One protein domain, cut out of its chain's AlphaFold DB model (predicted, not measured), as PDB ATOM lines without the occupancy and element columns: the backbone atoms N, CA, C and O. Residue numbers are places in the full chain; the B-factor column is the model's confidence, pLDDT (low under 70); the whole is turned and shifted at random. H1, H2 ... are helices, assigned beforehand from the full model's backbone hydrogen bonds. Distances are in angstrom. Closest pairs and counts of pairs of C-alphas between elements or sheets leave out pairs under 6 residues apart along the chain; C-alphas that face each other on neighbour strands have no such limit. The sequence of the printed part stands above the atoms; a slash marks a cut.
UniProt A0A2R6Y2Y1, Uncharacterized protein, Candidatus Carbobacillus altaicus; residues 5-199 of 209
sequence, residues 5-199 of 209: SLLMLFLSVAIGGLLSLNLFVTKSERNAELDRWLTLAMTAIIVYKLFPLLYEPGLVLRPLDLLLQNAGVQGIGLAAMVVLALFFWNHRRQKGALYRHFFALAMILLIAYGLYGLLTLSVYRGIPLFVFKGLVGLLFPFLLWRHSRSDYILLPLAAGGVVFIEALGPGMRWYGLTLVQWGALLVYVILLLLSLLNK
ATOM      1  N   SER A   5     193.902 189.595 232.159       65.75
ATOM      2  CA  SER A   5     193.637 188.176 231.870       65.75
ATOM      3  C   SER A   5     194.916 187.349 231.756       65.75
ATOM      4  O   SER A   5     194.973 186.231 232.259       65.75
ATOM      5  N   LEU A   6     195.961 187.902 231.136       67.88
ATOM      6  CA  LEU A   6     197.282 187.269 231.068       67.88
ATOM      7  C   LEU A   6     197.941 187.235 232.450       67.88
ATOM      8  O   LEU A   6     198.463 186.199 232.851       67.88
ATOM      9  N   LEU A   7     197.858 188.339 233.197       71.62
ATOM     10  CA  LEU A   7     198.360 188.427 234.569       71.62
ATOM     11  C   LEU A   7     197.688 187.388 235.478       71.62
ATOM     12  O   LEU A   7     198.367 186.717 236.247       71.62
ATOM     13  N   MET A   8     196.368 187.221 235.355       68.44
ATOM     14  CA  MET A   8     195.606 186.195 236.066       68.44
ATOM     15  C   MET A   8     196.092 184.797 235.712       68.44
ATOM     16  O   MET A   8     196.293 183.989 236.611       68.44
ATOM     17  N   LEU A   9     196.308 184.515 234.427       66.38
ATOM     18  CA  LEU A   9     196.777 183.212 233.964       66.38
ATOM     19  C   LEU A   9     198.165 182.898 234.542       66.38
ATOM     20  O   LEU A   9     198.360 181.826 235.110       66.38
ATOM     21  N   PHE A  10     199.082 183.869 234.515       73.25
ATOM     22  CA  PHE A  10     200.407 183.749 235.126       73.25
ATOM     23  C   PHE A  10     200.353 183.576 236.648       73.25
ATOM     24  O   PHE A  10     200.973 182.652 237.167       73.25
ATOM     25  N   LEU A  11     199.606 184.416 237.371       72.62
ATOM     26  CA  LEU A  11     199.492 184.339 238.834       72.62
ATOM     27  C   LEU A  11     198.854 183.025 239.287       72.62
ATOM     28  O   LEU A  11     199.322 182.412 240.244       72.62
ATOM     29  N   SER A  12     197.817 182.575 238.584       67.44
ATOM     30  CA  SER A  12     197.112 181.330 238.896       67.44
ATOM     31  C   SER A  12     198.011 180.120 238.687       67.44
ATOM     32  O   SER A  12     198.071 179.246 239.546       67.44
ATOM     33  N   VAL A  13     198.762 180.095 237.583       68.56
ATOM     34  CA  VAL A  13     199.768 179.061 237.322       68.56
ATOM     35  C   VAL A  13     200.882 179.111 238.363       68.56
ATOM     36  O   VAL A  13     201.257 178.068 238.889       68.56
ATOM     37  N   ALA A  14     201.405 180.298 238.680       72.94
ATOM     38  CA  ALA A  14     202.511 180.452 239.614       72.94
ATOM     39  C   ALA A  14     202.115 179.977 241.013       72.94
ATOM     40  O   ALA A  14     202.753 179.076 241.548       72.94
ATOM     41  N   ILE A  15     201.035 180.523 241.578       70.38
ATOM     42  CA  ILE A  15     200.548 180.169 242.919       70.38
ATOM     43  C   ILE A  15     200.087 178.711 242.946       70.38
ATOM     44  O   ILE A  15     200.397 177.971 243.880       70.38
ATOM     45  N   GLY A  16     199.386 178.286 241.900       64.69
ATOM     46  CA  GLY A  16     198.874 176.937 241.778       64.69
ATOM     47  C   GLY A  16     199.958 175.868 241.688       64.69
ATOM     48  O   GLY A  16     199.916 174.874 242.416       64.69
ATOM     49  N   GLY A  17     200.968 176.105 240.853       66.12
ATOM     50  CA  GLY A  17     202.155 175.265 240.749       66.12
ATOM     51  C   GLY A  17     202.894 175.193 242.083       66.12
ATOM     52  O   GLY A  17     203.166 174.095 242.563       66.12
ATOM     53  N   LEU A  18     203.127 176.338 242.734       70.69
ATOM     54  CA  LEU A  18     203.808 176.421 244.035       70.69
ATOM     55  C   LEU A  18     203.084 175.620 245.127       70.69
ATOM     56  O   LEU A  18     203.723 174.896 245.891       70.69
ATOM     57  N   LEU A  19     201.753 175.707 245.172       66.88
ATOM     58  CA  LEU A  19     200.938 174.925 246.100       66.88
ATOM     59  C   LEU A  19     200.971 173.436 245.765       66.88
ATOM     60  O   LEU A  19     201.154 172.628 246.671       66.88
ATOM     61  N   SER A  20     200.860 173.047 244.493       62.59
ATOM     62  CA  SER A  20     200.904 171.624 244.128       62.59
ATOM     63  C   SER A  20     202.214 170.958 244.581       62.59
ATOM     64  O   SER A  20     202.188 169.884 245.182       62.59
ATOM     65  N   LEU A  21     203.343 171.653 244.393       68.00
ATOM     66  CA  LEU A  21     204.689 171.159 244.685       68.00
ATOM     67  C   LEU A  21     204.967 171.044 246.178       68.00
ATOM     68  O   LEU A  21     205.684 170.139 246.593       68.00
ATOM     69  N   ASN A  22     204.410 171.951 246.978       68.75
ATOM     70  CA  ASN A  22     204.594 171.933 248.426       68.75
ATOM     71  C   ASN A  22     203.649 170.953 249.133       68.75
ATOM     72  O   ASN A  22     203.950 170.532 250.246       68.75
ATOM     73  N   LEU A  23     202.511 170.603 248.519       64.12
ATOM     74  CA  LEU A  23     201.453 169.836 249.184       64.12
ATOM     75  C   LEU A  23     201.396 168.364 248.794       64.12
ATOM     76  O   LEU A  23     201.049 167.534 249.633       64.12
ATOM     77  N   PHE A  24     201.709 168.031 247.543       61.09
ATOM     78  CA  PHE A  24     201.405 166.698 247.012       61.09
ATOM     79  C   PHE A  24     202.621 165.931 246.505       61.09
ATOM     80  O   PHE A  24     202.491 164.748 246.195       61.09
ATOM     81  N   VAL A  25     203.788 166.574 246.439       63.59
ATOM     82  CA  VAL A  25     204.946 166.057 245.710       63.59
ATOM     83  C   VAL A  25     206.115 165.846 246.657       63.59
ATOM     84  O   VAL A  25     206.498 166.732 247.423       63.59
ATOM     85  N   THR A  26     206.707 164.659 246.604       65.94
ATOM     86  CA  THR A  26     207.939 164.364 247.341       65.94
ATOM     87  C   THR A  26     209.115 165.132 246.727       65.94
ATOM     88  O   THR A  26     209.118 165.437 245.534       65.94
ATOM     89  N   LYS A  27     210.163 165.446 247.508       71.88
ATOM     90  CA  LYS A  27     211.338 166.183 246.986       71.88
ATOM     91  C   LYS A  27     211.959 165.525 245.740       71.88
ATOM     92  O   LYS A  27     212.481 166.245 244.896       71.88
ATOM     93  N   SER A  28     211.870 164.200 245.617       72.56
ATOM     94  CA  SER A  28     212.352 163.417 244.470       72.56
ATOM     95  C   SER A  28     211.513 163.575 243.199       72.56
ATOM     96  O   SER A  28     212.048 163.447 242.105       72.56
ATOM     97  N   GLU A  29     210.219 163.878 243.313       75.50
ATOM     98  CA  GLU A  29     209.289 163.987 242.174       75.50
ATOM     99  C   GLU A  29     209.036 165.442 241.750       75.50
ATOM    100  O   GLU A  29     208.386 165.708 240.738       75.50
ATOM    101  N   ARG A  30     209.571 166.402 242.513       76.00
ATOM    102  CA  ARG A  30     209.294 167.835 242.375       76.00
ATOM    103  C   ARG A  30     209.604 168.391 240.985       76.00
ATOM    104  O   ARG A  30     208.819 169.181 240.476       76.00
ATOM    105  N   ASN A  31     210.712 167.977 240.372       79.62
ATOM    106  CA  ASN A  31     211.087 168.453 239.036       79.62
ATOM    107  C   ASN A  31     210.138 167.912 237.961       79.62
ATOM    108  O   ASN A  31     209.666 168.670 237.123       79.62
ATOM    109  N   ALA A  32     209.782 166.626 238.040       78.62
ATOM    110  CA  ALA A  32     208.845 166.014 237.101       78.62
ATOM    111  C   ALA A  32     207.444 166.637 237.202       78.62
ATOM    112  O   ALA A  32     206.765 166.809 236.193       78.62
ATOM    113  N   GLU A  33     207.010 166.998 238.411       76.69
ATOM    114  CA  GLU A  33     205.728 167.673 238.594       76.69
ATOM    115  C   GLU A  33     205.777 169.140 238.133       76.69
ATOM    116  O   GLU A  33     204.840 169.605 237.485       76.69
ATOM    117  N   LEU A  34     206.882 169.854 238.384       77.94
ATOM    118  CA  LEU A  34     207.119 171.196 237.838       77.94
ATOM    119  C   LEU A  34     206.994 171.207 236.315       77.94
ATOM    120  O   LEU A  34     206.258 172.032 235.775       77.94
ATOM    121  N   ASP A  35     207.651 170.265 235.640       82.81
ATOM    122  CA  ASP A  35     207.615 170.153 234.183       82.81
ATOM    123  C   ASP A  35     206.194 169.913 233.667       82.81
ATOM    124  O   ASP A  35     205.786 170.506 232.666       82.81
ATOM    125  N   ARG A  36     205.390 169.103 234.368       80.25
ATOM    126  CA  ARG A  36     203.980 168.880 234.010       80.25
ATOM    127  C   ARG A  36     203.161 170.159 234.132       80.25
ATOM    128  O   ARG A  36     202.461 170.513 233.183       80.25
ATOM    129  N   TRP A  37     203.246 170.864 235.259       78.12
ATOM    130  CA  TRP A  37     202.492 172.107 235.455       78.12
ATOM    131  C   TRP A  37     202.928 173.199 234.489       78.12
ATOM    132  O   TRP A  37     202.079 173.901 233.940       78.12
ATOM    133  N   LEU A  38     204.228 173.297 234.218       82.38
ATOM    134  CA  LEU A  38     204.768 174.233 233.242       82.38
ATOM    135  C   LEU A  38     204.299 173.883 231.827       82.38
ATOM    136  O   LEU A  38     203.886 174.773 231.089       82.38
ATOM    137  N   THR A  39     204.247 172.598 231.472       86.44
ATOM    138  CA  THR A  39     203.690 172.135 230.190       86.44
ATOM    139  C   THR A  39     202.216 172.512 230.054       86.44
ATOM    140  O   THR A  39     201.813 173.053 229.023       86.44
ATOM    141  N   LEU A  40     201.401 172.276 231.089       84.38
ATOM    142  CA  LEU A  40     199.983 172.652 231.092       84.38
ATOM    143  C   LEU A  40     199.816 174.172 230.957       84.38
ATOM    144  O   LEU A  40     199.012 174.633 230.149       84.38
ATOM    145  N   ALA A  41     200.614 174.954 231.682       82.50
ATOM    146  CA  ALA A  41     200.586 176.411 231.621       82.50
ATOM    147  C   ALA A  41     201.000 176.963 230.254       82.50
ATOM    148  O   ALA A  41     200.304 177.804 229.687       82.50
ATOM    149  N   MET A  42     202.104 176.465 229.698       87.56
ATOM    150  CA  MET A  42     202.577 176.854 228.371       87.56
ATOM    151  C   MET A  42     201.551 176.490 227.305       87.56
ATOM    152  O   MET A  42     201.246 177.315 226.449       87.56
ATOM    153  N   THR A  43     200.942 175.308 227.406       90.19
ATOM    154  CA  THR A  43     199.843 174.901 226.522       90.19
ATOM    155  C   THR A  43     198.671 175.873 226.627       90.19
ATOM    156  O   THR A  43     198.167 176.325 225.603       90.19
ATOM    157  N   ALA A  44     198.271 176.263 227.842       85.50
ATOM    158  CA  ALA A  44     197.199 177.232 228.056       85.50
ATOM    159  C   ALA A  44     197.496 178.581 227.381       85.50
ATOM    160  O   ALA A  44     196.641 179.127 226.686       85.50
ATOM    161  N   ILE A  45     198.717 179.100 227.557       86.56
ATOM    162  CA  ILE A  45     199.163 180.374 226.976       86.56
ATOM    163  C   ILE A  45     199.193 180.289 225.449       86.56
ATOM    164  O   ILE A  45     198.688 181.190 224.782       86.56
ATOM    165  N   ILE A  46     199.748 179.206 224.897       89.25
ATOM    166  CA  ILE A  46     199.830 178.978 223.452       89.25
ATOM    167  C   ILE A  46     198.424 178.903 222.857       89.25
ATOM    168  O   ILE A  46     198.125 179.638 221.922       89.25
ATOM    169  N   VAL A  47     197.532 178.087 223.421       90.56
ATOM    170  CA  VAL A  47     196.148 177.966 222.937       90.56
ATOM    171  C   VAL A  47     195.421 179.305 223.032       90.56
ATOM    172  O   VAL A  47     194.780 179.718 222.069       90.56
ATOM    173  N   TYR A  48     195.565 180.021 224.151       87.06
ATOM    174  CA  TYR A  48     194.983 181.352 224.319       87.06
ATOM    175  C   TYR A  48     195.487 182.334 223.256       87.06
ATOM    176  O   TYR A  48     194.695 183.095 222.706       87.06
ATOM    177  N   LYS A  49     196.787 182.325 222.944       87.25
ATOM    178  CA  LYS A  49     197.375 183.249 221.966       87.25
ATOM    179  C   LYS A  49     197.121 182.868 220.517       87.25
ATOM    180  O   LYS A  49     197.019 183.764 219.690       87.25
ATOM    181  N   LEU A  50     196.980 181.584 220.210       90.38
ATOM    182  CA  LEU A  50     196.680 181.113 218.859       90.38
ATOM    183  C   LEU A  50     195.179 181.099 218.552       90.38
ATOM    184  O   LEU A  50     194.813 181.035 217.384       90.38
ATOM    185  N   PHE A  51     194.305 181.209 219.556       90.31
ATOM    186  CA  PHE A  51     192.853 181.238 219.359       90.31
ATOM    187  C   PHE A  51     192.361 182.242 218.294       90.31
ATOM    188  O   PHE A  51     191.492 181.856 217.512       90.31
ATOM    189  N   PRO A  52     192.894 183.480 218.184       89.56
ATOM    190  CA  PRO A  52     192.469 184.418 217.144       89.56
ATOM    191  C   PRO A  52     192.660 183.878 215.719       89.56
ATOM    192  O   PRO A  52     191.869 184.205 214.839       89.56
ATOM    193  N   LEU A  53     193.630 182.981 215.495       90.88
ATOM    194  CA  LEU A  53     193.883 182.374 214.183       90.88
ATOM    195  C   LEU A  53     192.717 181.526 213.666       90.88
ATOM    196  O   LEU A  53     192.625 181.305 212.462       90.88
ATOM    197  N   LEU A  54     191.831 181.055 214.550       88.38
ATOM    198  CA  LEU A  54     190.644 180.290 214.159       88.38
ATOM    199  C   LEU A  54     189.623 181.142 213.394       88.38
ATOM    200  O   LEU A  54     188.834 180.597 212.629       88.38
ATOM    201  N   TYR A  55     189.645 182.461 213.594       88.56
ATOM    202  CA  TYR A  55     188.697 183.401 212.990       88.56
ATOM    203  C   TYR A  55     189.389 184.391 212.045       88.56
ATOM    204  O   TYR A  55     188.792 184.822 211.063       88.56
ATOM    205  N   GLU A  56     190.662 184.703 212.296       89.38
ATOM    206  CA  GLU A  56     191.490 185.604 211.491       89.38
ATOM    207  C   GLU A  56     192.815 184.917 211.095       89.38
ATOM    208  O   GLU A  56     193.891 185.271 211.584       89.38
ATOM    209  N   PRO A  57     192.792 183.930 210.178       89.75
ATOM    210  CA  PRO A  57     193.990 183.177 209.793       89.75
ATOM    211  C   PRO A  57     195.083 184.051 209.151       89.75
ATOM    212  O   PRO A  57     196.261 183.702 209.184       89.75
ATOM    213  N   GLY A  58     194.727 185.227 208.615       89.56
ATOM    214  CA  GLY A  58     195.683 186.196 208.065       89.56
ATOM    215  C   GLY A  58     196.694 186.738 209.086       89.56
ATOM    216  O   GLY A  58     197.763 187.207 208.694       89.56
ATOM    217  N   LEU A  59     196.409 186.620 210.386       88.62
ATOM    218  CA  LEU A  59     197.320 187.006 211.468       88.62
ATOM    219  C   LEU A  59     198.596 186.155 211.523       88.62
ATOM    220  O   LEU A  59     199.588 186.599 212.096       88.62
ATOM    221  N   VAL A  60     198.624 184.973 210.893       89.88
ATOM    222  CA  VAL A  60     199.855 184.165 210.767       89.88
ATOM    223  C   VAL A  60     200.970 184.959 210.075       89.88
ATOM    224  O   VAL A  60     202.140 184.818 210.420       89.88
ATOM    225  N   LEU A  61     200.609 185.843 209.139       93.81
ATOM    226  CA  LEU A  61     201.552 186.704 208.420       93.81
ATOM    227  C   LEU A  61     201.919 187.977 209.203       93.81
ATOM    228  O   LEU A  61     202.786 188.735 208.774       93.81
ATOM    229  N   ARG A  62     201.260 188.230 210.342       89.94
ATOM    230  CA  ARG A  62     201.427 189.424 211.181       89.94
ATOM    231  C   ARG A  62     201.671 189.020 212.641       89.94
ATOM    232  O   ARG A  62     200.818 189.224 213.503       89.94
ATOM    233  N   PRO A  63     202.848 188.450 212.953       85.50
ATOM    234  CA  PRO A  63     203.119 187.858 214.264       85.50
ATOM    235  C   PRO A  63     203.075 188.872 215.416       85.50
ATOM    236  O   PRO A  63     202.715 188.511 216.534       85.50
ATOM    237  N   LEU A  64     203.406 190.141 215.161       88.31
ATOM    238  CA  LEU A  64     203.299 191.202 216.167       88.31
ATOM    239  C   LEU A  64     201.837 191.491 216.528       88.31
ATOM    240  O   LEU A  64     201.515 191.587 217.713       88.31
ATOM    241  N   ASP A  65     200.952 191.546 215.533       86.50
ATOM    242  CA  ASP A  65     199.516 191.752 215.748       86.50
ATOM    243  C   ASP A  65     198.931 190.581 216.542       86.50
ATOM    244  O   ASP A  65     198.236 190.792 217.536       86.50
ATOM    245  N   LEU A  66     199.315 189.349 216.190       85.00
ATOM    246  CA  LEU A  66     198.909 188.138 216.906       85.00
ATOM    247  C   LEU A  66     199.346 188.146 218.382       85.00
ATOM    248  O   LEU A  66     198.584 187.751 219.266       85.00
ATOM    249  N   LEU A  67     200.564 188.612 218.674       82.56
ATOM    250  CA  LEU A  67     201.066 188.711 220.048       82.56
ATOM    251  C   LEU A  67     200.312 189.760 220.872       82.56
ATOM    252  O   LEU A  67     200.114 189.566 222.077       82.56
ATOM    253  N   LEU A  68     199.884 190.854 220.247       83.94
ATOM    254  CA  LEU A  68     199.148 191.932 220.909       83.94
ATOM    255  C   LEU A  68     197.660 191.606 221.071       83.94
ATOM    256  O   LEU A  68     197.044 192.001 222.068       83.94
ATOM    257  N   GLN A  69     197.096 190.844 220.137       84.56
ATOM    258  CA  GLN A  69     195.701 190.442 220.165       84.56
ATOM    259  C   GLN A  69     195.440 189.473 221.319       84.56
ATOM    260  O   GLN A  69     196.241 188.601 221.679       84.56
ATOM    261  N   ASN A  70     194.298 189.675 221.963       80.94
ATOM    262  CA  ASN A  70     193.881 188.897 223.114       80.94
ATOM    263  C   ASN A  70     192.593 188.181 222.755       80.94
ATOM    264  O   ASN A  70     191.619 188.808 222.352       80.94
ATOM    265  N   ALA A  71     192.579 186.869 222.950       78.88
ATOM    266  CA  ALA A  71     191.462 186.012 222.579       78.88
ATOM    267  C   ALA A  71     190.204 186.170 223.454       78.88
ATOM    268  O   ALA A  71     189.217 185.454 223.277       78.88
ATOM    269  N   GLY A  72     190.239 187.084 224.431       76.31
ATOM    270  CA  GLY A  72     189.130 187.336 225.346       76.31
ATOM    271  C   GLY A  72     188.707 186.092 226.133       76.31
ATOM    272  O   GLY A  72     189.490 185.172 226.363       76.31
ATOM    273  N   VAL A  73     187.445 186.063 226.558       71.56
ATOM    274  CA  VAL A  73     186.882 184.976 227.380       71.56
ATOM    275  C   VAL A  73     186.796 183.654 226.606       71.56
ATOM    276  O   VAL A  73     186.980 182.585 227.182       71.56
ATOM    277  N   GLN A  74     186.564 183.717 225.295       76.50
ATOM    278  CA  GLN A  74     186.419 182.534 224.444       76.50
ATOM    279  C   GLN A  74     187.741 181.761 224.329       76.50
ATOM    280  O   GLN A  74     187.755 180.541 224.498       76.50
ATOM    281  N   GLY A  75     188.864 182.470 224.160       80.50
ATOM    282  CA  GLY A  75     190.191 181.853 224.179       80.50
ATOM    283  C   GLY A  75     190.556 181.234 225.526       80.50
ATOM    284  O   GLY A  75     191.199 180.189 225.552       80.50
ATOM    285  N   ILE A  76     190.114 181.830 226.642       76.56
ATOM    286  CA  ILE A  76     190.281 181.232 227.982       76.56
ATOM    287  C   ILE A  76     189.504 179.914 228.066       76.56
ATOM    288  O   ILE A  76     190.035 178.922 228.565       76.56
ATOM    289  N   GLY A  77     188.275 179.887 227.540       75.88
ATOM    290  CA  GLY A  77     187.455 178.678 227.472       75.88
ATOM    291  C   GLY A  77     188.140 177.550 226.698       75.88
ATOM    292  O   GLY A  77     188.269 176.446 227.227       75.88
ATOM    293  N   LEU A  78     188.645 177.829 225.489       83.38
ATOM    294  CA  LEU A  78     189.358 176.819 224.696       83.38
ATOM    295  C   LEU A  78     190.649 176.361 225.386       83.38
ATOM    296  O   LEU A  78     190.906 175.161 225.464       83.38
ATOM    297  N   ALA A  79     191.441 177.295 225.921       85.25
ATOM    298  CA  ALA A  79     192.666 176.969 226.647       85.25
ATOM    299  C   ALA A  79     192.385 176.026 227.825       85.25
ATOM    300  O   ALA A  79     193.068 175.014 227.971       85.25
ATOM    301  N   ALA A  80     191.339 176.293 228.612       79.06
ATOM    302  CA  ALA A  80     190.934 175.425 229.713       79.06
ATOM    303  C   ALA A  80     190.540 174.016 229.233       79.06
ATOM    304  O   ALA A  80     190.953 173.029 229.844       79.06
ATOM    305  N   MET A  81     189.798 173.901 228.125       83.44
ATOM    306  CA  MET A  81     189.417 172.602 227.552       83.44
ATOM    307  C   MET A  81     190.636 171.797 227.087       83.44
ATOM    308  O   MET A  81     190.746 170.614 227.411       83.44
ATOM    309  N   VAL A  82     191.572 172.429 226.372       87.94
ATOM    310  CA  VAL A  82     192.793 171.761 225.891       87.94
ATOM    311  C   VAL A  82     193.678 171.328 227.059       87.94
ATOM    312  O   VAL A  82     194.179 170.205 227.067       87.94
ATOM    313  N   VAL A  83     193.831 172.177 228.078       86.69
ATOM    314  CA  VAL A  83     194.589 171.851 229.295       86.69
ATOM    315  C   VAL A  83     193.962 170.680 230.042       86.69
ATOM    316  O   VAL A  83     194.685 169.777 230.456       86.69
ATOM    317  N   LEU A  84     192.635 170.647 230.185       84.38
ATOM    318  CA  LEU A  84     191.930 169.520 230.802       84.38
ATOM    319  C   LEU A  84     192.133 168.228 230.003       84.38
ATOM    320  O   LEU A  84     192.450 167.192 230.585       84.38
ATOM    321  N   ALA A  85     192.013 168.282 228.676       86.88
ATOM    322  CA  ALA A  85     192.251 167.126 227.816       86.88
ATOM    323  C   ALA A  85     193.691 166.603 227.952       86.88
ATOM    324  O   ALA A  85     193.901 165.403 228.142       86.88
ATOM    325  N   LEU A  86     194.679 167.504 227.931       88.12
ATOM    326  CA  LEU A  86     196.090 167.167 228.116       88.12
ATOM    327  C   LEU A  86     196.359 166.597 229.515       88.12
ATOM    328  O   LEU A  86     197.090 165.618 229.661       88.12
ATOM    329  N   PHE A  87     195.722 167.159 230.543       85.69
ATOM    330  CA  PHE A  87     195.799 166.667 231.913       85.69
ATOM    331  C   PHE A  87     195.321 165.211 232.013       85.69
ATOM    332  O   PHE A  87     196.052 164.360 232.528       85.69
ATOM    333  N   PHE A  88     194.134 164.896 231.483       84.75
ATOM    334  CA  PHE A  88     193.602 163.531 231.500       84.75
ATOM    335  C   PHE A  88     194.428 162.575 230.643       84.75
ATOM    336  O   PHE A  88     194.665 161.436 231.049       84.75
ATOM    337  N   TRP A  89     194.919 163.035 229.492       86.50
ATOM    338  CA  TRP A  89     195.795 162.243 228.636       86.50
ATOM    339  C   TRP A  89     197.080 161.825 229.359       86.50
ATOM    340  O   TRP A  89     197.442 160.645 229.337       86.50
ATOM    341  N   ASN A  90     197.723 162.762 230.061       83.19
ATOM    342  CA  ASN A  90     198.951 162.509 230.815       83.19
ATOM    343  C   ASN A  90     198.728 161.543 231.989       83.19
ATOM    344  O   ASN A  90     199.600 160.729 232.296       83.19
ATOM    345  N   HIS A  91     197.541 161.564 232.599       81.56
ATOM    346  CA  HIS A  91     197.216 160.739 233.764       81.56
ATOM    347  C   HIS A  91     196.449 159.447 233.439       81.56
ATOM    348  O   HIS A  91     196.164 158.662 234.346       81.56
ATOM    349  N   ARG A  92     196.173 159.147 232.159       76.19
ATOM    350  CA  ARG A  92     195.385 157.965 231.744       76.19
ATOM    351  C   ARG A  92     195.957 156.622 232.219       76.19
ATOM    352  O   ARG A  92     195.219 155.652 232.359       76.19
ATOM    353  N   ARG A  93     197.273 156.554 232.459       74.69
ATOM    354  CA  ARG A  93     197.979 155.352 232.943       74.69
ATOM    355  C   ARG A  93     198.284 155.379 234.450       74.69
ATOM    356  O   ARG A  93     198.822 154.406 234.959       74.69
ATOM    357  N   GLN A  94     197.937 156.453 235.170       70.19
ATOM    358  CA  GLN A  94     198.321 156.688 236.574       70.19
ATOM    359  C   GLN A  94     197.088 156.865 237.482       70.19
ATOM    360  O   GLN A  94     196.905 157.899 238.126       70.19
ATOM    361  N   LYS A  95     196.223 155.840 237.538       61.19
ATOM    362  CA  LYS A  95     194.903 155.901 238.201       61.19
ATOM    363  C   LYS A  95     194.957 156.345 239.675       61.19
ATOM    364  O   LYS A  95     194.132 157.155 240.080       61.19
ATOM    365  N   GLY A  96     195.946 155.890 240.452       62.62
ATOM    366  CA  GLY A  96     196.074 156.240 241.879       62.62
ATOM    367  C   GLY A  96     196.570 157.669 242.157       62.62
ATOM    368  O   GLY A  96     196.312 158.219 243.229       62.62
ATOM    369  N   ALA A  97     197.250 158.296 241.193       68.19
ATOM    370  CA  ALA A  97     197.752 159.667 241.312       68.19
ATOM    371  C   ALA A  97     196.756 160.699 240.749       68.19
ATOM    372  O   ALA A  97     196.740 161.847 241.194       68.19
ATOM    373  N   LEU A  98     195.878 160.276 239.828       74.06
ATOM    374  CA  LEU A  98     194.896 161.126 239.147       74.06
ATOM    375  C   LEU A  98     194.058 161.965 240.122       74.06
ATOM    376  O   LEU A  98     193.897 163.159 239.896       74.06
ATOM    377  N   TYR A  99     193.577 161.377 241.223       74.12
ATOM    378  CA  TYR A  99     192.804 162.118 242.227       74.12
ATOM    379  C   TYR A  99     193.606 163.264 242.857       74.12
ATOM    380  O   TYR A  99     193.100 164.376 242.957       74.12
ATOM    381  N   ARG A 100     194.870 163.026 243.237       73.69
ATOM    382  CA  ARG A 100     195.718 164.051 243.872       73.69
ATOM    383  C   ARG A 100     196.029 165.187 242.905       73.69
ATOM    384  O   ARG A 100     195.902 166.352 243.269       73.69
ATOM    385  N   HIS A 101     196.379 164.855 241.665       75.62
ATOM    386  CA  HIS A 101     196.668 165.862 240.646       75.62
ATOM    387  C   HIS A 101     195.404 166.631 240.231       75.62
ATOM    388  O   HIS A 101     195.473 167.833 239.987       75.62
ATOM    389  N   PHE A 102     194.235 165.978 240.199       77.62
ATOM    390  CA  PHE A 102     192.970 166.646 239.880       77.62
ATOM    391  C   PHE A 102     192.500 167.541 241.031       77.62
ATOM    392  O   PHE A 102     192.013 168.644 240.798       77.62
ATOM    393  N   PHE A 103     192.713 167.115 242.276       76.56
ATOM    394  CA  PHE A 103     192.510 167.951 243.456       76.56
ATOM    395  C   PHE A 103     193.400 169.197 243.405       76.56
ATOM    396  O   PHE A 103     192.913 170.310 243.605       76.56
ATOM    397  N   ALA A 104     194.686 169.032 243.075       75.44
ATOM    398  CA  ALA A 104     195.584 170.158 242.863       75.44
ATOM    399  C   ALA A 104     195.042 171.077 241.759       75.44
ATOM    400  O   ALA A 104     194.883 172.266 242.001       75.44
ATOM    401  N   LEU A 105     194.639 170.543 240.603       78.25
ATOM    402  CA  LEU A 105     194.039 171.335 239.524       78.25
ATOM    403  C   LEU A 105     192.808 172.135 239.991       78.25
ATOM    404  O   LEU A 105     192.700 173.322 239.686       78.25
ATOM    405  N   ALA A 106     191.908 171.527 240.768       78.62
ATOM    406  CA  ALA A 106     190.727 172.198 241.312       78.62
ATOM    407  C   ALA A 106     191.095 173.368 242.244       78.62
ATOM    408  O   ALA A 106     190.482 174.434 242.175       78.62
ATOM    409  N   MET A 107     192.135 173.202 243.064       77.75
ATOM    410  CA  MET A 107     192.675 174.265 243.919       77.75
ATOM    411  C   MET A 107     193.207 175.440 243.097       77.75
ATOM    412  O   MET A 107     192.927 176.595 243.415       77.75
ATOM    413  N   ILE A 108     193.932 175.153 242.013       78.44
ATOM    414  CA  ILE A 108     194.455 176.175 241.098       78.44
ATOM    415  C   ILE A 108     193.310 176.962 240.463       78.44
ATOM    416  O   ILE A 108     193.358 178.190 240.423       78.44
ATOM    417  N   LEU A 109     192.265 176.270 240.006       78.56
ATOM    418  CA  LEU A 109     191.088 176.901 239.408       78.56
ATOM    419  C   LEU A 109     190.335 177.791 240.407       78.56
ATOM    420  O   LEU A 109     189.900 178.881 240.036       78.56
ATOM    421  N   LEU A 110     190.218 177.376 241.671       81.56
ATOM    422  CA  LEU A 110     189.622 178.195 242.734       81.56
ATOM    423  C   LEU A 110     190.428 179.471 242.989       81.56
ATOM    424  O   LEU A 110     189.854 180.557 243.025       81.56
ATOM    425  N   ILE A 111     191.752 179.360 243.091       80.94
ATOM    426  CA  ILE A 111     192.635 180.520 243.279       80.94
ATOM    427  C   ILE A 111     192.536 181.461 242.084       80.94
ATOM    428  O   ILE A 111     192.394 182.670 242.267       80.94
ATOM    429  N   ALA A 112     192.535 180.910 240.869       78.94
ATOM    430  CA  ALA A 112     192.343 181.679 239.648       78.94
ATOM    431  C   ALA A 112     191.027 182.456 239.672       78.94
ATOM    432  O   ALA A 112     190.998 183.645 239.359       78.94
ATOM    433  N   TYR A 113     189.947 181.806 240.104       80.56
ATOM    434  CA  TYR A 113     188.638 182.425 240.262       80.56
ATOM    435  C   TYR A 113     188.632 183.534 241.329       80.56
ATOM    436  O   TYR A 113     188.075 184.611 241.100       80.56
ATOM    437  N   GLY A 114     189.289 183.312 242.469       83.50
ATOM    438  CA  GLY A 114     189.403 184.305 243.539       83.50
ATOM    439  C   GLY A 114     190.173 185.544 243.104       83.50
ATOM    440  O   GLY A 114     189.686 186.666 243.252       83.50
ATOM    441  N   LEU A 115     191.340 185.343 242.488       80.69
ATOM    442  CA  LEU A 115     192.143 186.420 241.909       80.69
ATOM    443  C   LEU A 115     191.390 187.142 240.792       80.69
ATOM    444  O   LEU A 115     191.437 188.370 240.724       80.69
ATOM    445  N   TYR A 116     190.652 186.403 239.959       77.94
ATOM    446  CA  TYR A 116     189.803 186.988 238.927       77.94
ATOM    447  C   TYR A 116     188.782 187.956 239.527       77.94
ATOM    448  O   TYR A 116     188.658 189.098 239.076       77.94
ATOM    449  N   GLY A 117     188.080 187.524 240.574       77.19
ATOM    450  CA  GLY A 117     187.135 188.367 241.297       77.19
ATOM    451  C   GLY A 117     187.788 189.634 241.837       77.19
ATOM    452  O   GLY A 117     187.335 190.730 241.520       77.19
ATOM    453  N   LEU A 118     188.876 189.487 242.594       82.75
ATOM    454  CA  LEU A 118     189.554 190.606 243.257       82.75
ATOM    455  C   LEU A 118     190.108 191.645 242.277       82.75
ATOM    456  O   LEU A 118     190.021 192.839 242.543       82.75
ATOM    457  N   LEU A 119     190.642 191.209 241.136       78.50
ATOM    458  CA  LEU A 119     191.230 192.107 240.139       78.50
ATOM    459  C   LEU A 119     190.189 192.772 239.231       78.50
ATOM    460  O   LEU A 119     190.451 193.845 238.699       78.50
ATOM    461  N   THR A 120     189.023 192.149 239.027       75.69
ATOM    462  CA  THR A 120     187.949 192.750 238.214       75.69
ATOM    463  C   THR A 120     187.081 193.731 238.991       75.69
ATOM    464  O   THR A 120     186.319 194.463 238.365       75.69
ATOM    465  N   LEU A 121     187.176 193.746 240.330       81.62
ATOM    466  CA  LEU A 121     186.379 194.604 241.218       81.62
ATOM    467  C   LEU A 121     184.881 194.579 240.859       81.62
ATOM    468  O   LEU A 121     184.185 195.589 240.915       81.62
ATOM    469  N   SER A 122     184.378 193.407 240.454       77.56
ATOM    470  CA  SER A 122     183.020 193.260 239.942       77.56
ATOM    471  C   SER A 122     181.982 193.607 241.013       77.56
ATOM    472  O   SER A 122     181.919 192.942 242.053       77.56
ATOM    473  N   VAL A 123     181.139 194.599 240.726       81.19
ATOM    474  CA  VAL A 123     179.970 194.984 241.527       81.19
ATOM    475  C   VAL A 123     178.722 194.798 240.672       81.19
ATOM    476  O   VAL A 123     178.678 195.247 239.528       81.19
ATOM    477  N   TYR A 124     177.697 194.143 241.213       79.00
ATOM    478  CA  TYR A 124     176.423 193.966 240.521       79.00
ATOM    479  C   TYR A 124     175.266 194.371 241.422       79.00
ATOM    480  O   TYR A 124     175.127 193.846 242.521       79.00
ATOM    481  N   ARG A 125     174.441 195.322 240.962       81.62
ATOM    482  CA  ARG A 125     173.306 195.876 241.728       81.62
ATOM    483  C   ARG A 125     173.690 196.307 243.158       81.62
ATOM    484  O   ARG A 125     172.974 196.027 244.108       81.62
ATOM    485  N   GLY A 126     174.853 196.945 243.308       82.62
ATOM    486  CA  GLY A 126     175.385 197.377 244.609       82.62
ATOM    487  C   GLY A 126     176.021 196.266 245.455       82.62
ATOM    488  O   GLY A 126     176.600 196.559 246.495       82.62
ATOM    489  N   ILE A 127     175.977 195.005 245.009       84.06
ATOM    490  CA  ILE A 127     176.591 193.874 245.709       84.06
ATOM    491  C   ILE A 127     178.048 193.723 245.244       84.06
ATOM    492  O   ILE A 127     178.283 193.514 244.046       84.06
ATOM    493  N   PRO A 128     179.039 193.791 246.151       85.62
ATOM    494  CA  PRO A 128     180.453 193.651 245.813       85.62
ATOM    495  C   PRO A 128     180.820 192.177 245.585       85.62
ATOM    496  O   PRO A 128     181.427 191.521 246.432       85.62
ATOM    497  N   LEU A 129     180.456 191.639 244.416       85.00
ATOM    498  CA  LEU A 129     180.706 190.240 244.045       85.00
ATOM    499  C   LEU A 129     182.187 189.854 244.148       85.00
ATOM    500  O   LEU A 129     182.488 188.717 244.502       85.00
ATOM    501  N   PHE A 130     183.113 190.785 243.899       83.00
ATOM    502  CA  PHE A 130     184.553 190.527 244.009       83.00
ATOM    503  C   PHE A 130     184.981 190.016 245.394       83.00
ATOM    504  O   PHE A 130     185.873 189.173 245.472       83.00
ATOM    505  N   VAL A 131     184.328 190.473 246.471       86.62
ATOM    506  CA  VAL A 131     184.621 190.036 247.847       86.62
ATOM    507  C   VAL A 131     184.237 188.572 248.018       86.62
ATOM    508  O   VAL A 131     185.040 187.773 248.491       86.62
ATOM    509  N   PHE A 132     183.040 188.195 247.569       87.12
ATOM    510  CA  PHE A 132     182.564 186.814 247.642       87.12
ATOM    511  C   PHE A 132     183.406 185.877 246.775       87.12
ATOM    512  O   PHE A 132     183.756 184.781 247.212       87.12
ATOM    513  N   LYS A 133     183.783 186.321 245.569       86.44
ATOM    514  CA  LYS A 133     184.693 185.583 244.683       86.44
ATOM    515  C   LYS A 133     186.054 185.367 245.334       86.44
ATOM    516  O   LYS A 133     186.535 184.240 245.345       86.44
ATOM    517  N   GLY A 134     186.636 186.416 245.912       85.19
ATOM    518  CA  GLY A 134     187.897 186.343 246.647       85.19
ATOM    519  C   GLY A 134     187.815 185.406 247.850       85.19
ATOM    520  O   GLY A 134     188.680 184.549 248.011       85.19
ATOM    521  N   LEU A 135     186.745 185.502 248.648       86.69
ATOM    522  CA  LEU A 135     186.499 184.602 249.775       86.69
ATOM    523  C   LEU A 135     186.425 183.150 249.306       86.69
ATOM    524  O   LEU A 135     187.202 182.330 249.776       86.69
ATOM    525  N   VAL A 136     185.568 182.814 248.344       86.50
ATOM    526  CA  VAL A 136     185.452 181.420 247.889       86.50
ATOM    527  C   VAL A 136     186.741 180.934 247.228       86.50
ATOM    528  O   VAL A 136     187.205 179.837 247.523       86.50
ATOM    529  N   GLY A 137     187.354 181.753 246.380       83.88
ATOM    530  CA  GLY A 137     188.532 181.364 245.614       83.88
ATOM    531  C   GLY A 137     189.841 181.316 246.401       83.88
ATOM    532  O   GLY A 137     190.766 180.652 245.955       83.88
ATOM    533  N   LEU A 138     189.950 181.970 247.561       82.75
ATOM    534  CA  LEU A 138     191.182 181.967 248.368       82.75
ATOM    535  C   LEU A 138     191.004 181.288 249.731       82.75
ATOM    536  O   LEU A 138     191.893 180.555 250.165       82.75
ATOM    537  N   LEU A 139     189.853 181.471 250.387       83.00
ATOM    538  CA  LEU A 139     189.581 180.876 251.697       83.00
ATOM    539  C   LEU A 139     189.420 179.358 251.593       83.00
ATOM    540  O   LEU A 139     189.977 178.640 252.415       83.00
ATOM    541  N   PHE A 140     188.700 178.843 250.590       80.06
ATOM    542  CA  PHE A 140     188.525 177.393 250.452       80.06
ATOM    543  C   PHE A 140     189.837 176.670 250.164       80.06
ATOM    544  O   PHE A 140     190.108 175.695 250.858       80.06
ATOM    545  N   PRO A 141     190.696 177.143 249.240       76.38
ATOM    546  CA  PRO A 141     192.038 176.594 249.105       76.38
ATOM    547  C   PRO A 141     192.843 176.640 250.404       76.38
ATOM    548  O   PRO A 141     193.496 175.666 250.761       76.38
ATOM    549  N   PHE A 142     192.750 177.725 251.171       77.25
ATOM    550  CA  PHE A 142     193.412 177.807 252.472       77.25
ATOM    551  C   PHE A 142     192.865 176.793 253.499       77.25
ATOM    552  O   PHE A 142     193.632 176.163 254.226       77.25
ATOM    553  N   LEU A 143     191.548 176.586 253.553       75.94
ATOM    554  CA  LEU A 143     190.917 175.613 254.453       75.94
ATOM    555  C   LEU A 143     191.223 174.169 254.036       75.94
ATOM    556  O   LEU A 143     191.585 173.346 254.876       75.94
ATOM    557  N   LEU A 144     191.153 173.881 252.736       74.62
ATOM    558  CA  LEU A 144     191.545 172.601 252.145       74.62
ATOM    559  C   LEU A 144     193.026 172.301 252.412       74.62
ATOM    560  O   LEU A 144     193.377 171.164 252.724       74.62
ATOM    561  N   TRP A 145     193.883 173.327 252.367       68.94
ATOM    562  CA  TRP A 145     195.286 173.220 252.760       68.94
ATOM    563  C   TRP A 145     195.437 172.810 254.230       68.94
ATOM    564  O   TRP A 145     196.190 171.885 254.539       68.94
ATOM    565  N   ARG A 146     194.689 173.446 255.138       70.00
ATOM    566  CA  ARG A 146     194.783 173.198 256.584       70.00
ATOM    567  C   ARG A 146     194.192 171.854 257.025       70.00
ATOM    568  O   ARG A 146     194.639 171.310 258.033       70.00
ATOM    569  N   HIS A 147     193.201 171.315 256.313       67.06
ATOM    570  CA  HIS A 147     192.492 170.084 256.710       67.06
ATOM    571  C   HIS A 147     192.874 168.816 255.932       67.06
ATOM    572  O   HIS A 147     192.334 167.758 256.235       67.06
ATOM    573  N   SER A 148     193.849 168.919 255.018       54.06
ATOM    574  CA  SER A 148     194.709 167.920 254.340       54.06
ATOM    575  C   SER A 148     194.218 166.487 254.015       54.06
ATOM    576  O   SER A 148     194.705 165.945 253.026       54.06
ATOM    577  N   ARG A 149     193.315 165.816 254.746       52.59
ATOM    578  CA  ARG A 149     192.962 164.400 254.493       52.59
ATOM    579  C   ARG A 149     191.520 163.948 254.781       52.59
ATOM    580  O   ARG A 149     191.197 162.832 254.395       52.59
ATOM    581  N   SER A 150     190.661 164.747 255.418       50.00
ATOM    582  CA  SER A 150     189.333 164.272 255.880       50.00
ATOM    583  C   SER A 150     188.140 164.894 255.150       50.00
ATOM    584  O   SER A 150     187.123 164.236 254.934       50.00
ATOM    585  N   ASP A 151     188.244 166.155 254.732       56.78
ATOM    586  CA  ASP A 151     187.032 166.933 254.479       56.78
ATOM    587  C   ASP A 151     186.697 167.009 252.993       56.78
ATOM    588  O   ASP A 151     186.758 168.060 252.349       56.78
ATOM    589  N   TYR A 152     186.265 165.862 252.462       60.47
ATOM    590  CA  TYR A 152     185.686 165.716 251.119       60.47
ATOM    591  C   TYR A 152     184.501 166.664 250.859       60.47
ATOM    592  O   TYR A 152     184.109 166.850 249.713       60.47
ATOM    593  N   ILE A 153     183.944 167.276 251.909       66.56
ATOM    594  CA  ILE A 153     182.789 168.181 251.877       66.56
ATOM    595  C   ILE A 153     183.180 169.605 251.432       66.56
ATOM    596  O   ILE A 153     182.372 170.312 250.828       66.56
ATOM    597  N   LEU A 154     184.431 170.025 251.658       71.25
ATOM    598  CA  LEU A 154     184.879 171.395 251.371       71.25
ATOM    599  C   LEU A 154     184.906 171.718 249.867       71.25
ATOM    600  O   LEU A 154     184.620 172.846 249.480       71.25
ATOM    601  N   LEU A 155     185.194 170.741 249.009       71.81
ATOM    602  CA  LEU A 155     185.161 170.898 247.548       71.81
ATOM    603  C   LEU A 155     183.744 171.063 246.964       71.81
ATOM    604  O   LEU A 155     183.541 172.009 246.203       71.81
ATOM    605  N   PRO A 156     182.755 170.215 247.312       74.06
ATOM    606  CA  PRO A 156     181.348 170.442 246.988       74.06
ATOM    607  C   PRO A 156     180.858 171.819 247.440       74.06
ATOM    608  O   PRO A 156     180.191 172.516 246.679       74.06
ATOM    609  N   LEU A 157     181.224 172.232 248.659       79.50
ATOM    610  CA  LEU A 157     180.886 173.552 249.192       79.50
ATOM    611  C   LEU A 157     181.529 174.676 248.375       79.50
ATOM    612  O   LEU A 157     180.852 175.652 248.055       79.50
ATOM    613  N   ALA A 158     182.801 174.534 247.987       80.38
ATOM    614  CA  ALA A 158     183.484 175.502 247.137       80.38
ATOM    615  C   ALA A 158     182.805 175.613 245.763       80.38
ATOM    616  O   ALA A 158     182.507 176.716 245.310       80.38
ATOM    617  N   ALA A 159     182.500 174.481 245.122       81.06
ATOM    618  CA  ALA A 159     181.820 174.443 243.829       81.06
ATOM    619  C   ALA A 159     180.405 175.039 243.909       81.06
ATOM    620  O   ALA A 159     180.042 175.870 243.076       81.06
ATOM    621  N   GLY A 160     179.633 174.689 244.942       83.12
ATOM    622  CA  GLY A 160     178.320 175.278 245.213       83.12
ATOM    623  C   GLY A 160     178.398 176.784 245.465       83.12
ATOM    624  O   GLY A 160     177.595 177.539 244.920       83.12
ATOM    625  N   GLY A 161     179.410 177.238 246.207       84.38
ATOM    626  CA  GLY A 161     179.694 178.654 246.431       84.38
ATOM    627  C   GLY A 161     180.003 179.406 245.136       84.38
ATOM    628  O   GLY A 161     179.432 180.469 244.901       84.38
ATOM    629  N   VAL A 162     180.841 178.843 244.257       85.69
ATOM    630  CA  VAL A 162     181.109 179.413 242.923       85.69
ATOM    631  C   VAL A 162     179.817 179.506 242.110       85.69
ATOM    632  O   VAL A 162     179.522 180.568 241.563       85.69
ATOM    633  N   VAL A 163     179.019 178.433 242.071       84.88
ATOM    634  CA  VAL A 163     177.753 178.411 241.321       84.88
ATOM    635  C   VAL A 163     176.781 179.472 241.835       84.88
ATOM    636  O   VAL A 163     176.203 180.206 241.031       84.88
ATOM    637  N   PHE A 164     176.637 179.587 243.155       84.88
ATOM    638  CA  PHE A 164     175.769 180.570 243.798       84.88
ATOM    639  C   PHE A 164     176.217 182.008 243.516       84.88
ATOM    640  O   PHE A 164     175.409 182.829 243.087       84.88
ATOM    641  N   ILE A 165     177.508 182.315 243.683       84.19
ATOM    642  CA  ILE A 165     178.047 183.663 243.438       84.19
ATOM    643  C   ILE A 165     177.873 184.069 241.973       84.19
ATOM    644  O   ILE A 165     177.470 185.195 241.688       84.19
ATOM    645  N   GLU A 166     178.148 183.161 241.037       82.56
ATOM    646  CA  GLU A 166     177.965 183.432 239.610       82.56
ATOM    647  C   GLU A 166     176.484 183.596 239.232       82.56
ATOM    648  O   GLU A 166     176.174 184.373 238.330       82.56
ATOM    649  N   ALA A 167     175.554 182.955 239.952       80.88
ATOM    650  CA  ALA A 167     174.115 183.128 239.731       80.88
ATOM    651  C   ALA A 167     173.629 184.540 240.097       80.88
ATOM    652  O   ALA A 167     172.664 185.033 239.504       80.88
ATOM    653  N   LEU A 168     174.314 185.198 241.038       79.81
ATOM    654  CA  LEU A 168     174.054 186.585 241.418       79.81
ATOM    655  C   LEU A 168     174.580 187.589 240.381       79.81
ATOM    656  O   LEU A 168     174.187 188.750 240.433       79.81
ATOM    657  N   GLY A 169     175.459 187.184 239.459       73.25
ATOM    658  CA  GLY A 169     176.068 188.063 238.458       73.25
ATOM    659  C   GLY A 169     175.305 188.147 237.122       73.25
ATOM    660  O   GLY A 169     174.451 187.311 236.823       73.25
ATOM    661  N   PRO A 170     175.642 189.130 236.262       65.75
ATOM    662  CA  PRO A 170     175.018 189.327 234.947       65.75
ATOM    663  C   PRO A 170     175.588 188.415 233.844       65.75
ATOM    664  O   PRO A 170     175.499 188.750 232.666       65.75
ATOM    665  N   GLY A 171     176.235 187.300 234.196       61.34
ATOM    666  CA  GLY A 171     176.996 186.495 233.238       61.34
ATOM    667  C   GLY A 171     176.152 185.990 232.063       61.34
ATOM    668  O   GLY A 171     174.972 185.681 232.224       61.34
ATOM    669  N   MET A 172     176.769 185.881 230.880       56.66
ATOM    670  CA  MET A 172     176.141 185.241 229.721       56.66
ATOM    671  C   MET A 172     175.770 183.801 230.076       56.66
ATOM    672  O   MET A 172     176.629 183.001 230.453       56.66
ATOM    673  N   ARG A 173     174.477 183.495 229.973       62.28
ATOM    674  CA  ARG A 173     173.913 182.199 230.343       62.28
ATOM    675  C   ARG A 173     173.796 181.328 229.102       62.28
ATOM    676  O   ARG A 173     173.017 181.630 228.204       62.28
ATOM    677  N   TRP A 174     174.532 180.229 229.076       47.72
ATOM    678  CA  TRP A 174     174.337 179.148 228.123       47.72
ATOM    679  C   TRP A 174     173.557 178.033 228.822       47.72
ATOM    680  O   TRP A 174     174.016 177.489 229.827       47.72
ATOM    681  N   TYR A 175     172.338 177.754 228.350       54.31
ATOM    682  CA  TYR A 175     171.375 176.879 229.041       54.31
ATOM    683  C   TYR A 175     171.094 177.294 230.499       54.31
ATOM    684  O   TYR A 175     170.974 176.465 231.392       54.31
ATOM    685  N   GLY A 176     171.010 178.604 230.757       56.91
ATOM    686  CA  GLY A 176     170.710 179.134 232.093       56.91
ATOM    687  C   GLY A 176     171.912 179.257 233.039       56.91
ATOM    688  O   GLY A 176     171.758 179.886 234.084       56.91
ATOM    689  N   LEU A 177     173.099 178.764 232.657       64.06
ATOM    690  CA  LEU A 177     174.325 178.805 233.466       64.06
ATOM    691  C   LEU A 177     175.495 179.485 232.733       64.06
ATOM    692  O   LEU A 177     175.608 179.414 231.511       64.06
ATOM    693  N   THR A 178     176.391 180.145 233.464       76.25
ATOM    694  CA  THR A 178     177.633 180.712 232.916       76.25
ATOM    695  C   THR A 178     178.672 179.618 232.663       76.25
ATOM    696  O   THR A 178     178.615 178.531 233.240       76.25
ATOM    697  N   LEU A 179     179.672 179.895 231.820       72.62
ATOM    698  CA  LEU A 179     180.779 178.959 231.565       72.62
ATOM    699  C   LEU A 179     181.534 178.594 232.858       72.62
ATOM    700  O   LEU A 179     181.963 177.457 233.029       72.62
ATOM    701  N   VAL A 180     181.629 179.537 233.802       76.25
ATOM    702  CA  VAL A 180     182.223 179.314 235.128       76.25
ATOM    703  C   VAL A 180     181.360 178.365 235.965       76.25
ATOM    704  O   VAL A 180     181.900 177.471 236.612       76.25
ATOM    705  N   GLN A 181     180.031 178.502 235.913       78.38
ATOM    706  CA  GLN A 181     179.104 177.587 236.594       78.38
ATOM    707  C   GLN A 181     179.190 176.170 236.022       78.38
ATOM    708  O   GLN A 181     179.296 175.211 236.784       78.38
ATOM    709  N   TRP A 182     179.220 176.035 234.693       79.50
ATOM    710  CA  TRP A 182     179.436 174.746 234.031       79.50
ATOM    711  C   TRP A 182     180.777 174.117 234.420       79.50
ATOM    712  O   TRP A 182     180.826 172.936 234.761       79.50
ATOM    713  N   GLY A 183     181.852 174.908 234.432       80.12
ATOM    714  CA  GLY A 183     183.174 174.455 234.862       80.12
ATOM    715  C   GLY A 183     183.197 173.989 236.320       80.12
ATOM    716  O   GLY A 183     183.731 172.920 236.609       80.12
ATOM    717  N   ALA A 184     182.571 174.739 237.230       81.38
ATOM    718  CA  ALA A 184     182.482 174.377 238.645       81.38
ATOM    719  C   ALA A 184     181.714 173.064 238.860       81.38
ATOM    720  O   ALA A 184     182.173 172.197 239.606       81.38
ATOM    721  N   LEU A 185     180.586 172.883 238.165       83.06
ATOM    722  CA  LEU A 185     179.808 171.641 238.203       83.06
ATOM    723  C   LEU A 185     180.601 170.457 237.643       83.06
ATOM    724  O   LEU A 185     180.608 169.387 238.247       83.06
ATOM    725  N   LEU A 186     181.305 170.645 236.524       84.44
ATOM    726  CA  LEU A 186     182.130 169.599 235.922       84.44
ATOM    727  C   LEU A 186     183.252 169.155 236.871       84.44
ATOM    728  O   LEU A 186     183.427 167.958 237.099       84.44
ATOM    729  N   VAL A 187     183.985 170.109 237.455       81.44
ATOM    730  CA  VAL A 187     185.045 169.830 238.438       81.44
ATOM    731  C   VAL A 187     184.479 169.071 239.637       81.44
ATOM    732  O   VAL A 187     185.073 168.082 240.068       81.44
ATOM    733  N   TYR A 188     183.309 169.479 240.131       82.19
ATOM    734  CA  TYR A 188     182.624 168.796 241.222       82.19
ATOM    735  C   TYR A 188     182.263 167.344 240.881       82.19
ATOM    736  O   TYR A 188     182.610 166.435 241.635       82.19
ATOM    737  N   VAL A 189     181.621 167.106 239.733       83.50
ATOM    738  CA  VAL A 189     181.220 165.758 239.299       83.50
ATOM    739  C   VAL A 189     182.437 164.851 239.144       83.50
ATOM    740  O   VAL A 189     182.421 163.718 239.623       83.50
ATOM    741  N   ILE A 190     183.515 165.343 238.528       81.19
ATOM    742  CA  ILE A 190     184.743 164.560 238.354       81.19
ATOM    743  C   ILE A 190     185.359 164.209 239.712       81.19
ATOM    744  O   ILE A 190     185.736 163.060 239.925       81.19
ATOM    745  N   LEU A 191     185.432 165.154 240.654       76.00
ATOM    746  CA  LEU A 191     185.945 164.877 241.999       76.00
ATOM    747  C   LEU A 191     185.095 163.857 242.750       76.00
ATOM    748  O   LEU A 191     185.652 162.993 243.424       76.00
ATOM    749  N   LEU A 192     183.771 163.931 242.621       77.06
ATOM    750  CA  LEU A 192     182.856 162.985 243.250       77.06
ATOM    751  C   LEU A 192     183.041 161.574 242.679       77.06
ATOM    752  O   LEU A 192     183.176 160.618 243.440       77.06
ATOM    753  N   LEU A 193     183.138 161.446 241.352       79.75
ATOM    754  CA  LEU A 193     183.437 160.174 240.689       79.75
ATOM    755  C   LEU A 193     184.794 159.620 241.128       79.75
ATOM    756  O   LEU A 193     184.890 158.451 241.495       79.75
ATOM    757  N   LEU A 194     185.839 160.452 241.138       74.75
ATOM    758  CA  LEU A 194     187.167 160.022 241.567       74.75
ATOM    759  C   LEU A 194     187.190 159.637 243.050       74.75
ATOM    760  O   LEU A 194     187.834 158.653 243.384       74.75
ATOM    761  N   SER A 195     186.472 160.345 243.926       70.44
ATOM    762  CA  SER A 195     186.354 160.009 245.352       70.44
ATOM    763  C   SER A 195     185.653 158.666 245.569       70.44
ATOM    764  O   SER A 195     186.136 157.854 246.355       70.44
ATOM    765  N   LEU A 196     184.565 158.395 244.841       72.44
ATOM    766  CA  LEU A 196     183.863 157.109 244.894       72.44
ATOM    767  C   LEU A 196     184.741 155.953 244.401       72.44
ATOM    768  O   LEU A 196     184.722 154.879 244.994       72.44
ATOM    769  N   LEU A 197     185.533 156.184 243.352       71.62
ATOM    770  CA  LEU A 197     186.463 155.195 242.798       71.62
ATOM    771  C   LEU A 197     187.701 154.964 243.681       71.62
ATOM    772  O   LEU A 197     188.308 153.901 243.588       71.62
ATOM    773  N   ASN A 198     188.075 155.938 244.520       64.50
ATOM    774  CA  ASN A 198     189.221 155.868 245.439       64.50
ATOM    775  C   ASN A 198     188.840 155.519 246.886       64.50
ATOM    776  O   ASN A 198     189.704 155.605 247.761       64.50
ATOM    777  N   LYS A 199     187.588 155.130 247.172       57.28
ATOM    778  CA  LYS A 199     187.260 154.502 248.458       57.28
ATOM    779  C   LYS A 199     187.990 153.160 248.535       57.28
ATOM    780  O   LYS A 199     187.478 152.141 248.081       57.28
TER     781      LYS A 199
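What this domain is: This is residues 5 to 199 of the 209 residues of an uncharacterized protein of Candidatus Carbobacillus altaicus (UniProt A0A2R6Y2Y1). Seven long helices stand in an up-and-down bundle, each running against the one before it, with H6 in the middle; H1, H2 and H5 lie to one side of H6, and H7, H8 and H9 to the other. The short H3 and H4 make a small head at the far end of H2, beyond the bundle. The printed part has 195 residues with nine named helices, H1 to H9 in order, and no named strand; the class is all helix. It is compact, with a radius of gyration of the C-alphas of 17.3 A and spans of 51 by 46 by 28 A.

How they stand to each other: H1, residues 5 to 23, and H2, residues 30 to 54, touch as a helical hairpin at a shallow tilt of 19 degrees, with the C-alphas of Leu 21 and Arg 30 closest at 6.1 A. H2 has a kink of 32 degrees near residue 48. H3, residues 57 to 61, and H2 only just touch, only at the corner, with 3 pairs of C-alphas within 8 A. H4, residues 63 to 68, touches residues 49 to 52 of H2, about perpendicular at 78 degrees; the closest C-alphas are Lys 49 and Leu 67, 6.9 A. H5, residues 72 to 91, touches H2 at a steep tilt of 39 degrees, opposite ways; the closest C-alphas are Ala 44 and Ala 79, 4.8 A. H6, residues 95 to 120, touches H1 at a steep tilt of 40 degrees, with the C-alphas of Gly 16 and Ile 108 closest at 4.5 A. H7, residues 129 to 147, forms a helical hairpin with H6; the C-alphas of Gly 114 and Gly 137 are closest at 3.7 A. H8, residues 154 to 167, touches H7 at a shallow tilt of 5 degrees, opposite ways, as a hairpin; Val 136 and Ala 158 have the closest C-alphas, 6.3 A. H9, residues 179 to 197, forms a hairpin with H8; the C-alphas of Val 163 and Gln 181 are closest at 5.0 A. Residues 187 to 195 of H9 touch H6, with the C-alphas of Tyr 99 and Leu 194 closest at 6.1 A. Every O i to N i+4 pair is within hydrogen-bond range in H1, H4, H5, H8 and H9; the counts are 18 of 21 in H2, 20 of 22 in H6, 13 of 15 in H7 and 0 of 1 in H3, where 2 of 2 O i to N i+3 pairs are.

Where its parts are: H1 begins at C-alpha 5, (193.637, 188.176, 231.870), and is 26.4 A long; H2 is 36.0 A, H5 29.0 A, H6 37.5 A, H7 26.6 A and H8 19.7 A. H9, 26.9 A, ends at C-alpha 197, (186.463, 155.195, 242.798).

The domain as a whole: The C-alphas farthest apart, Leu 61 and Ser 150, are 53.9 A apart. The printed part has no cut, and the link from H8 to H9 is long, with 11 residues. The mean pLDDT of the printed part is 77.5; 37 residues are under 70, among them 19 to 26, 147 to 153 and 170 to 177.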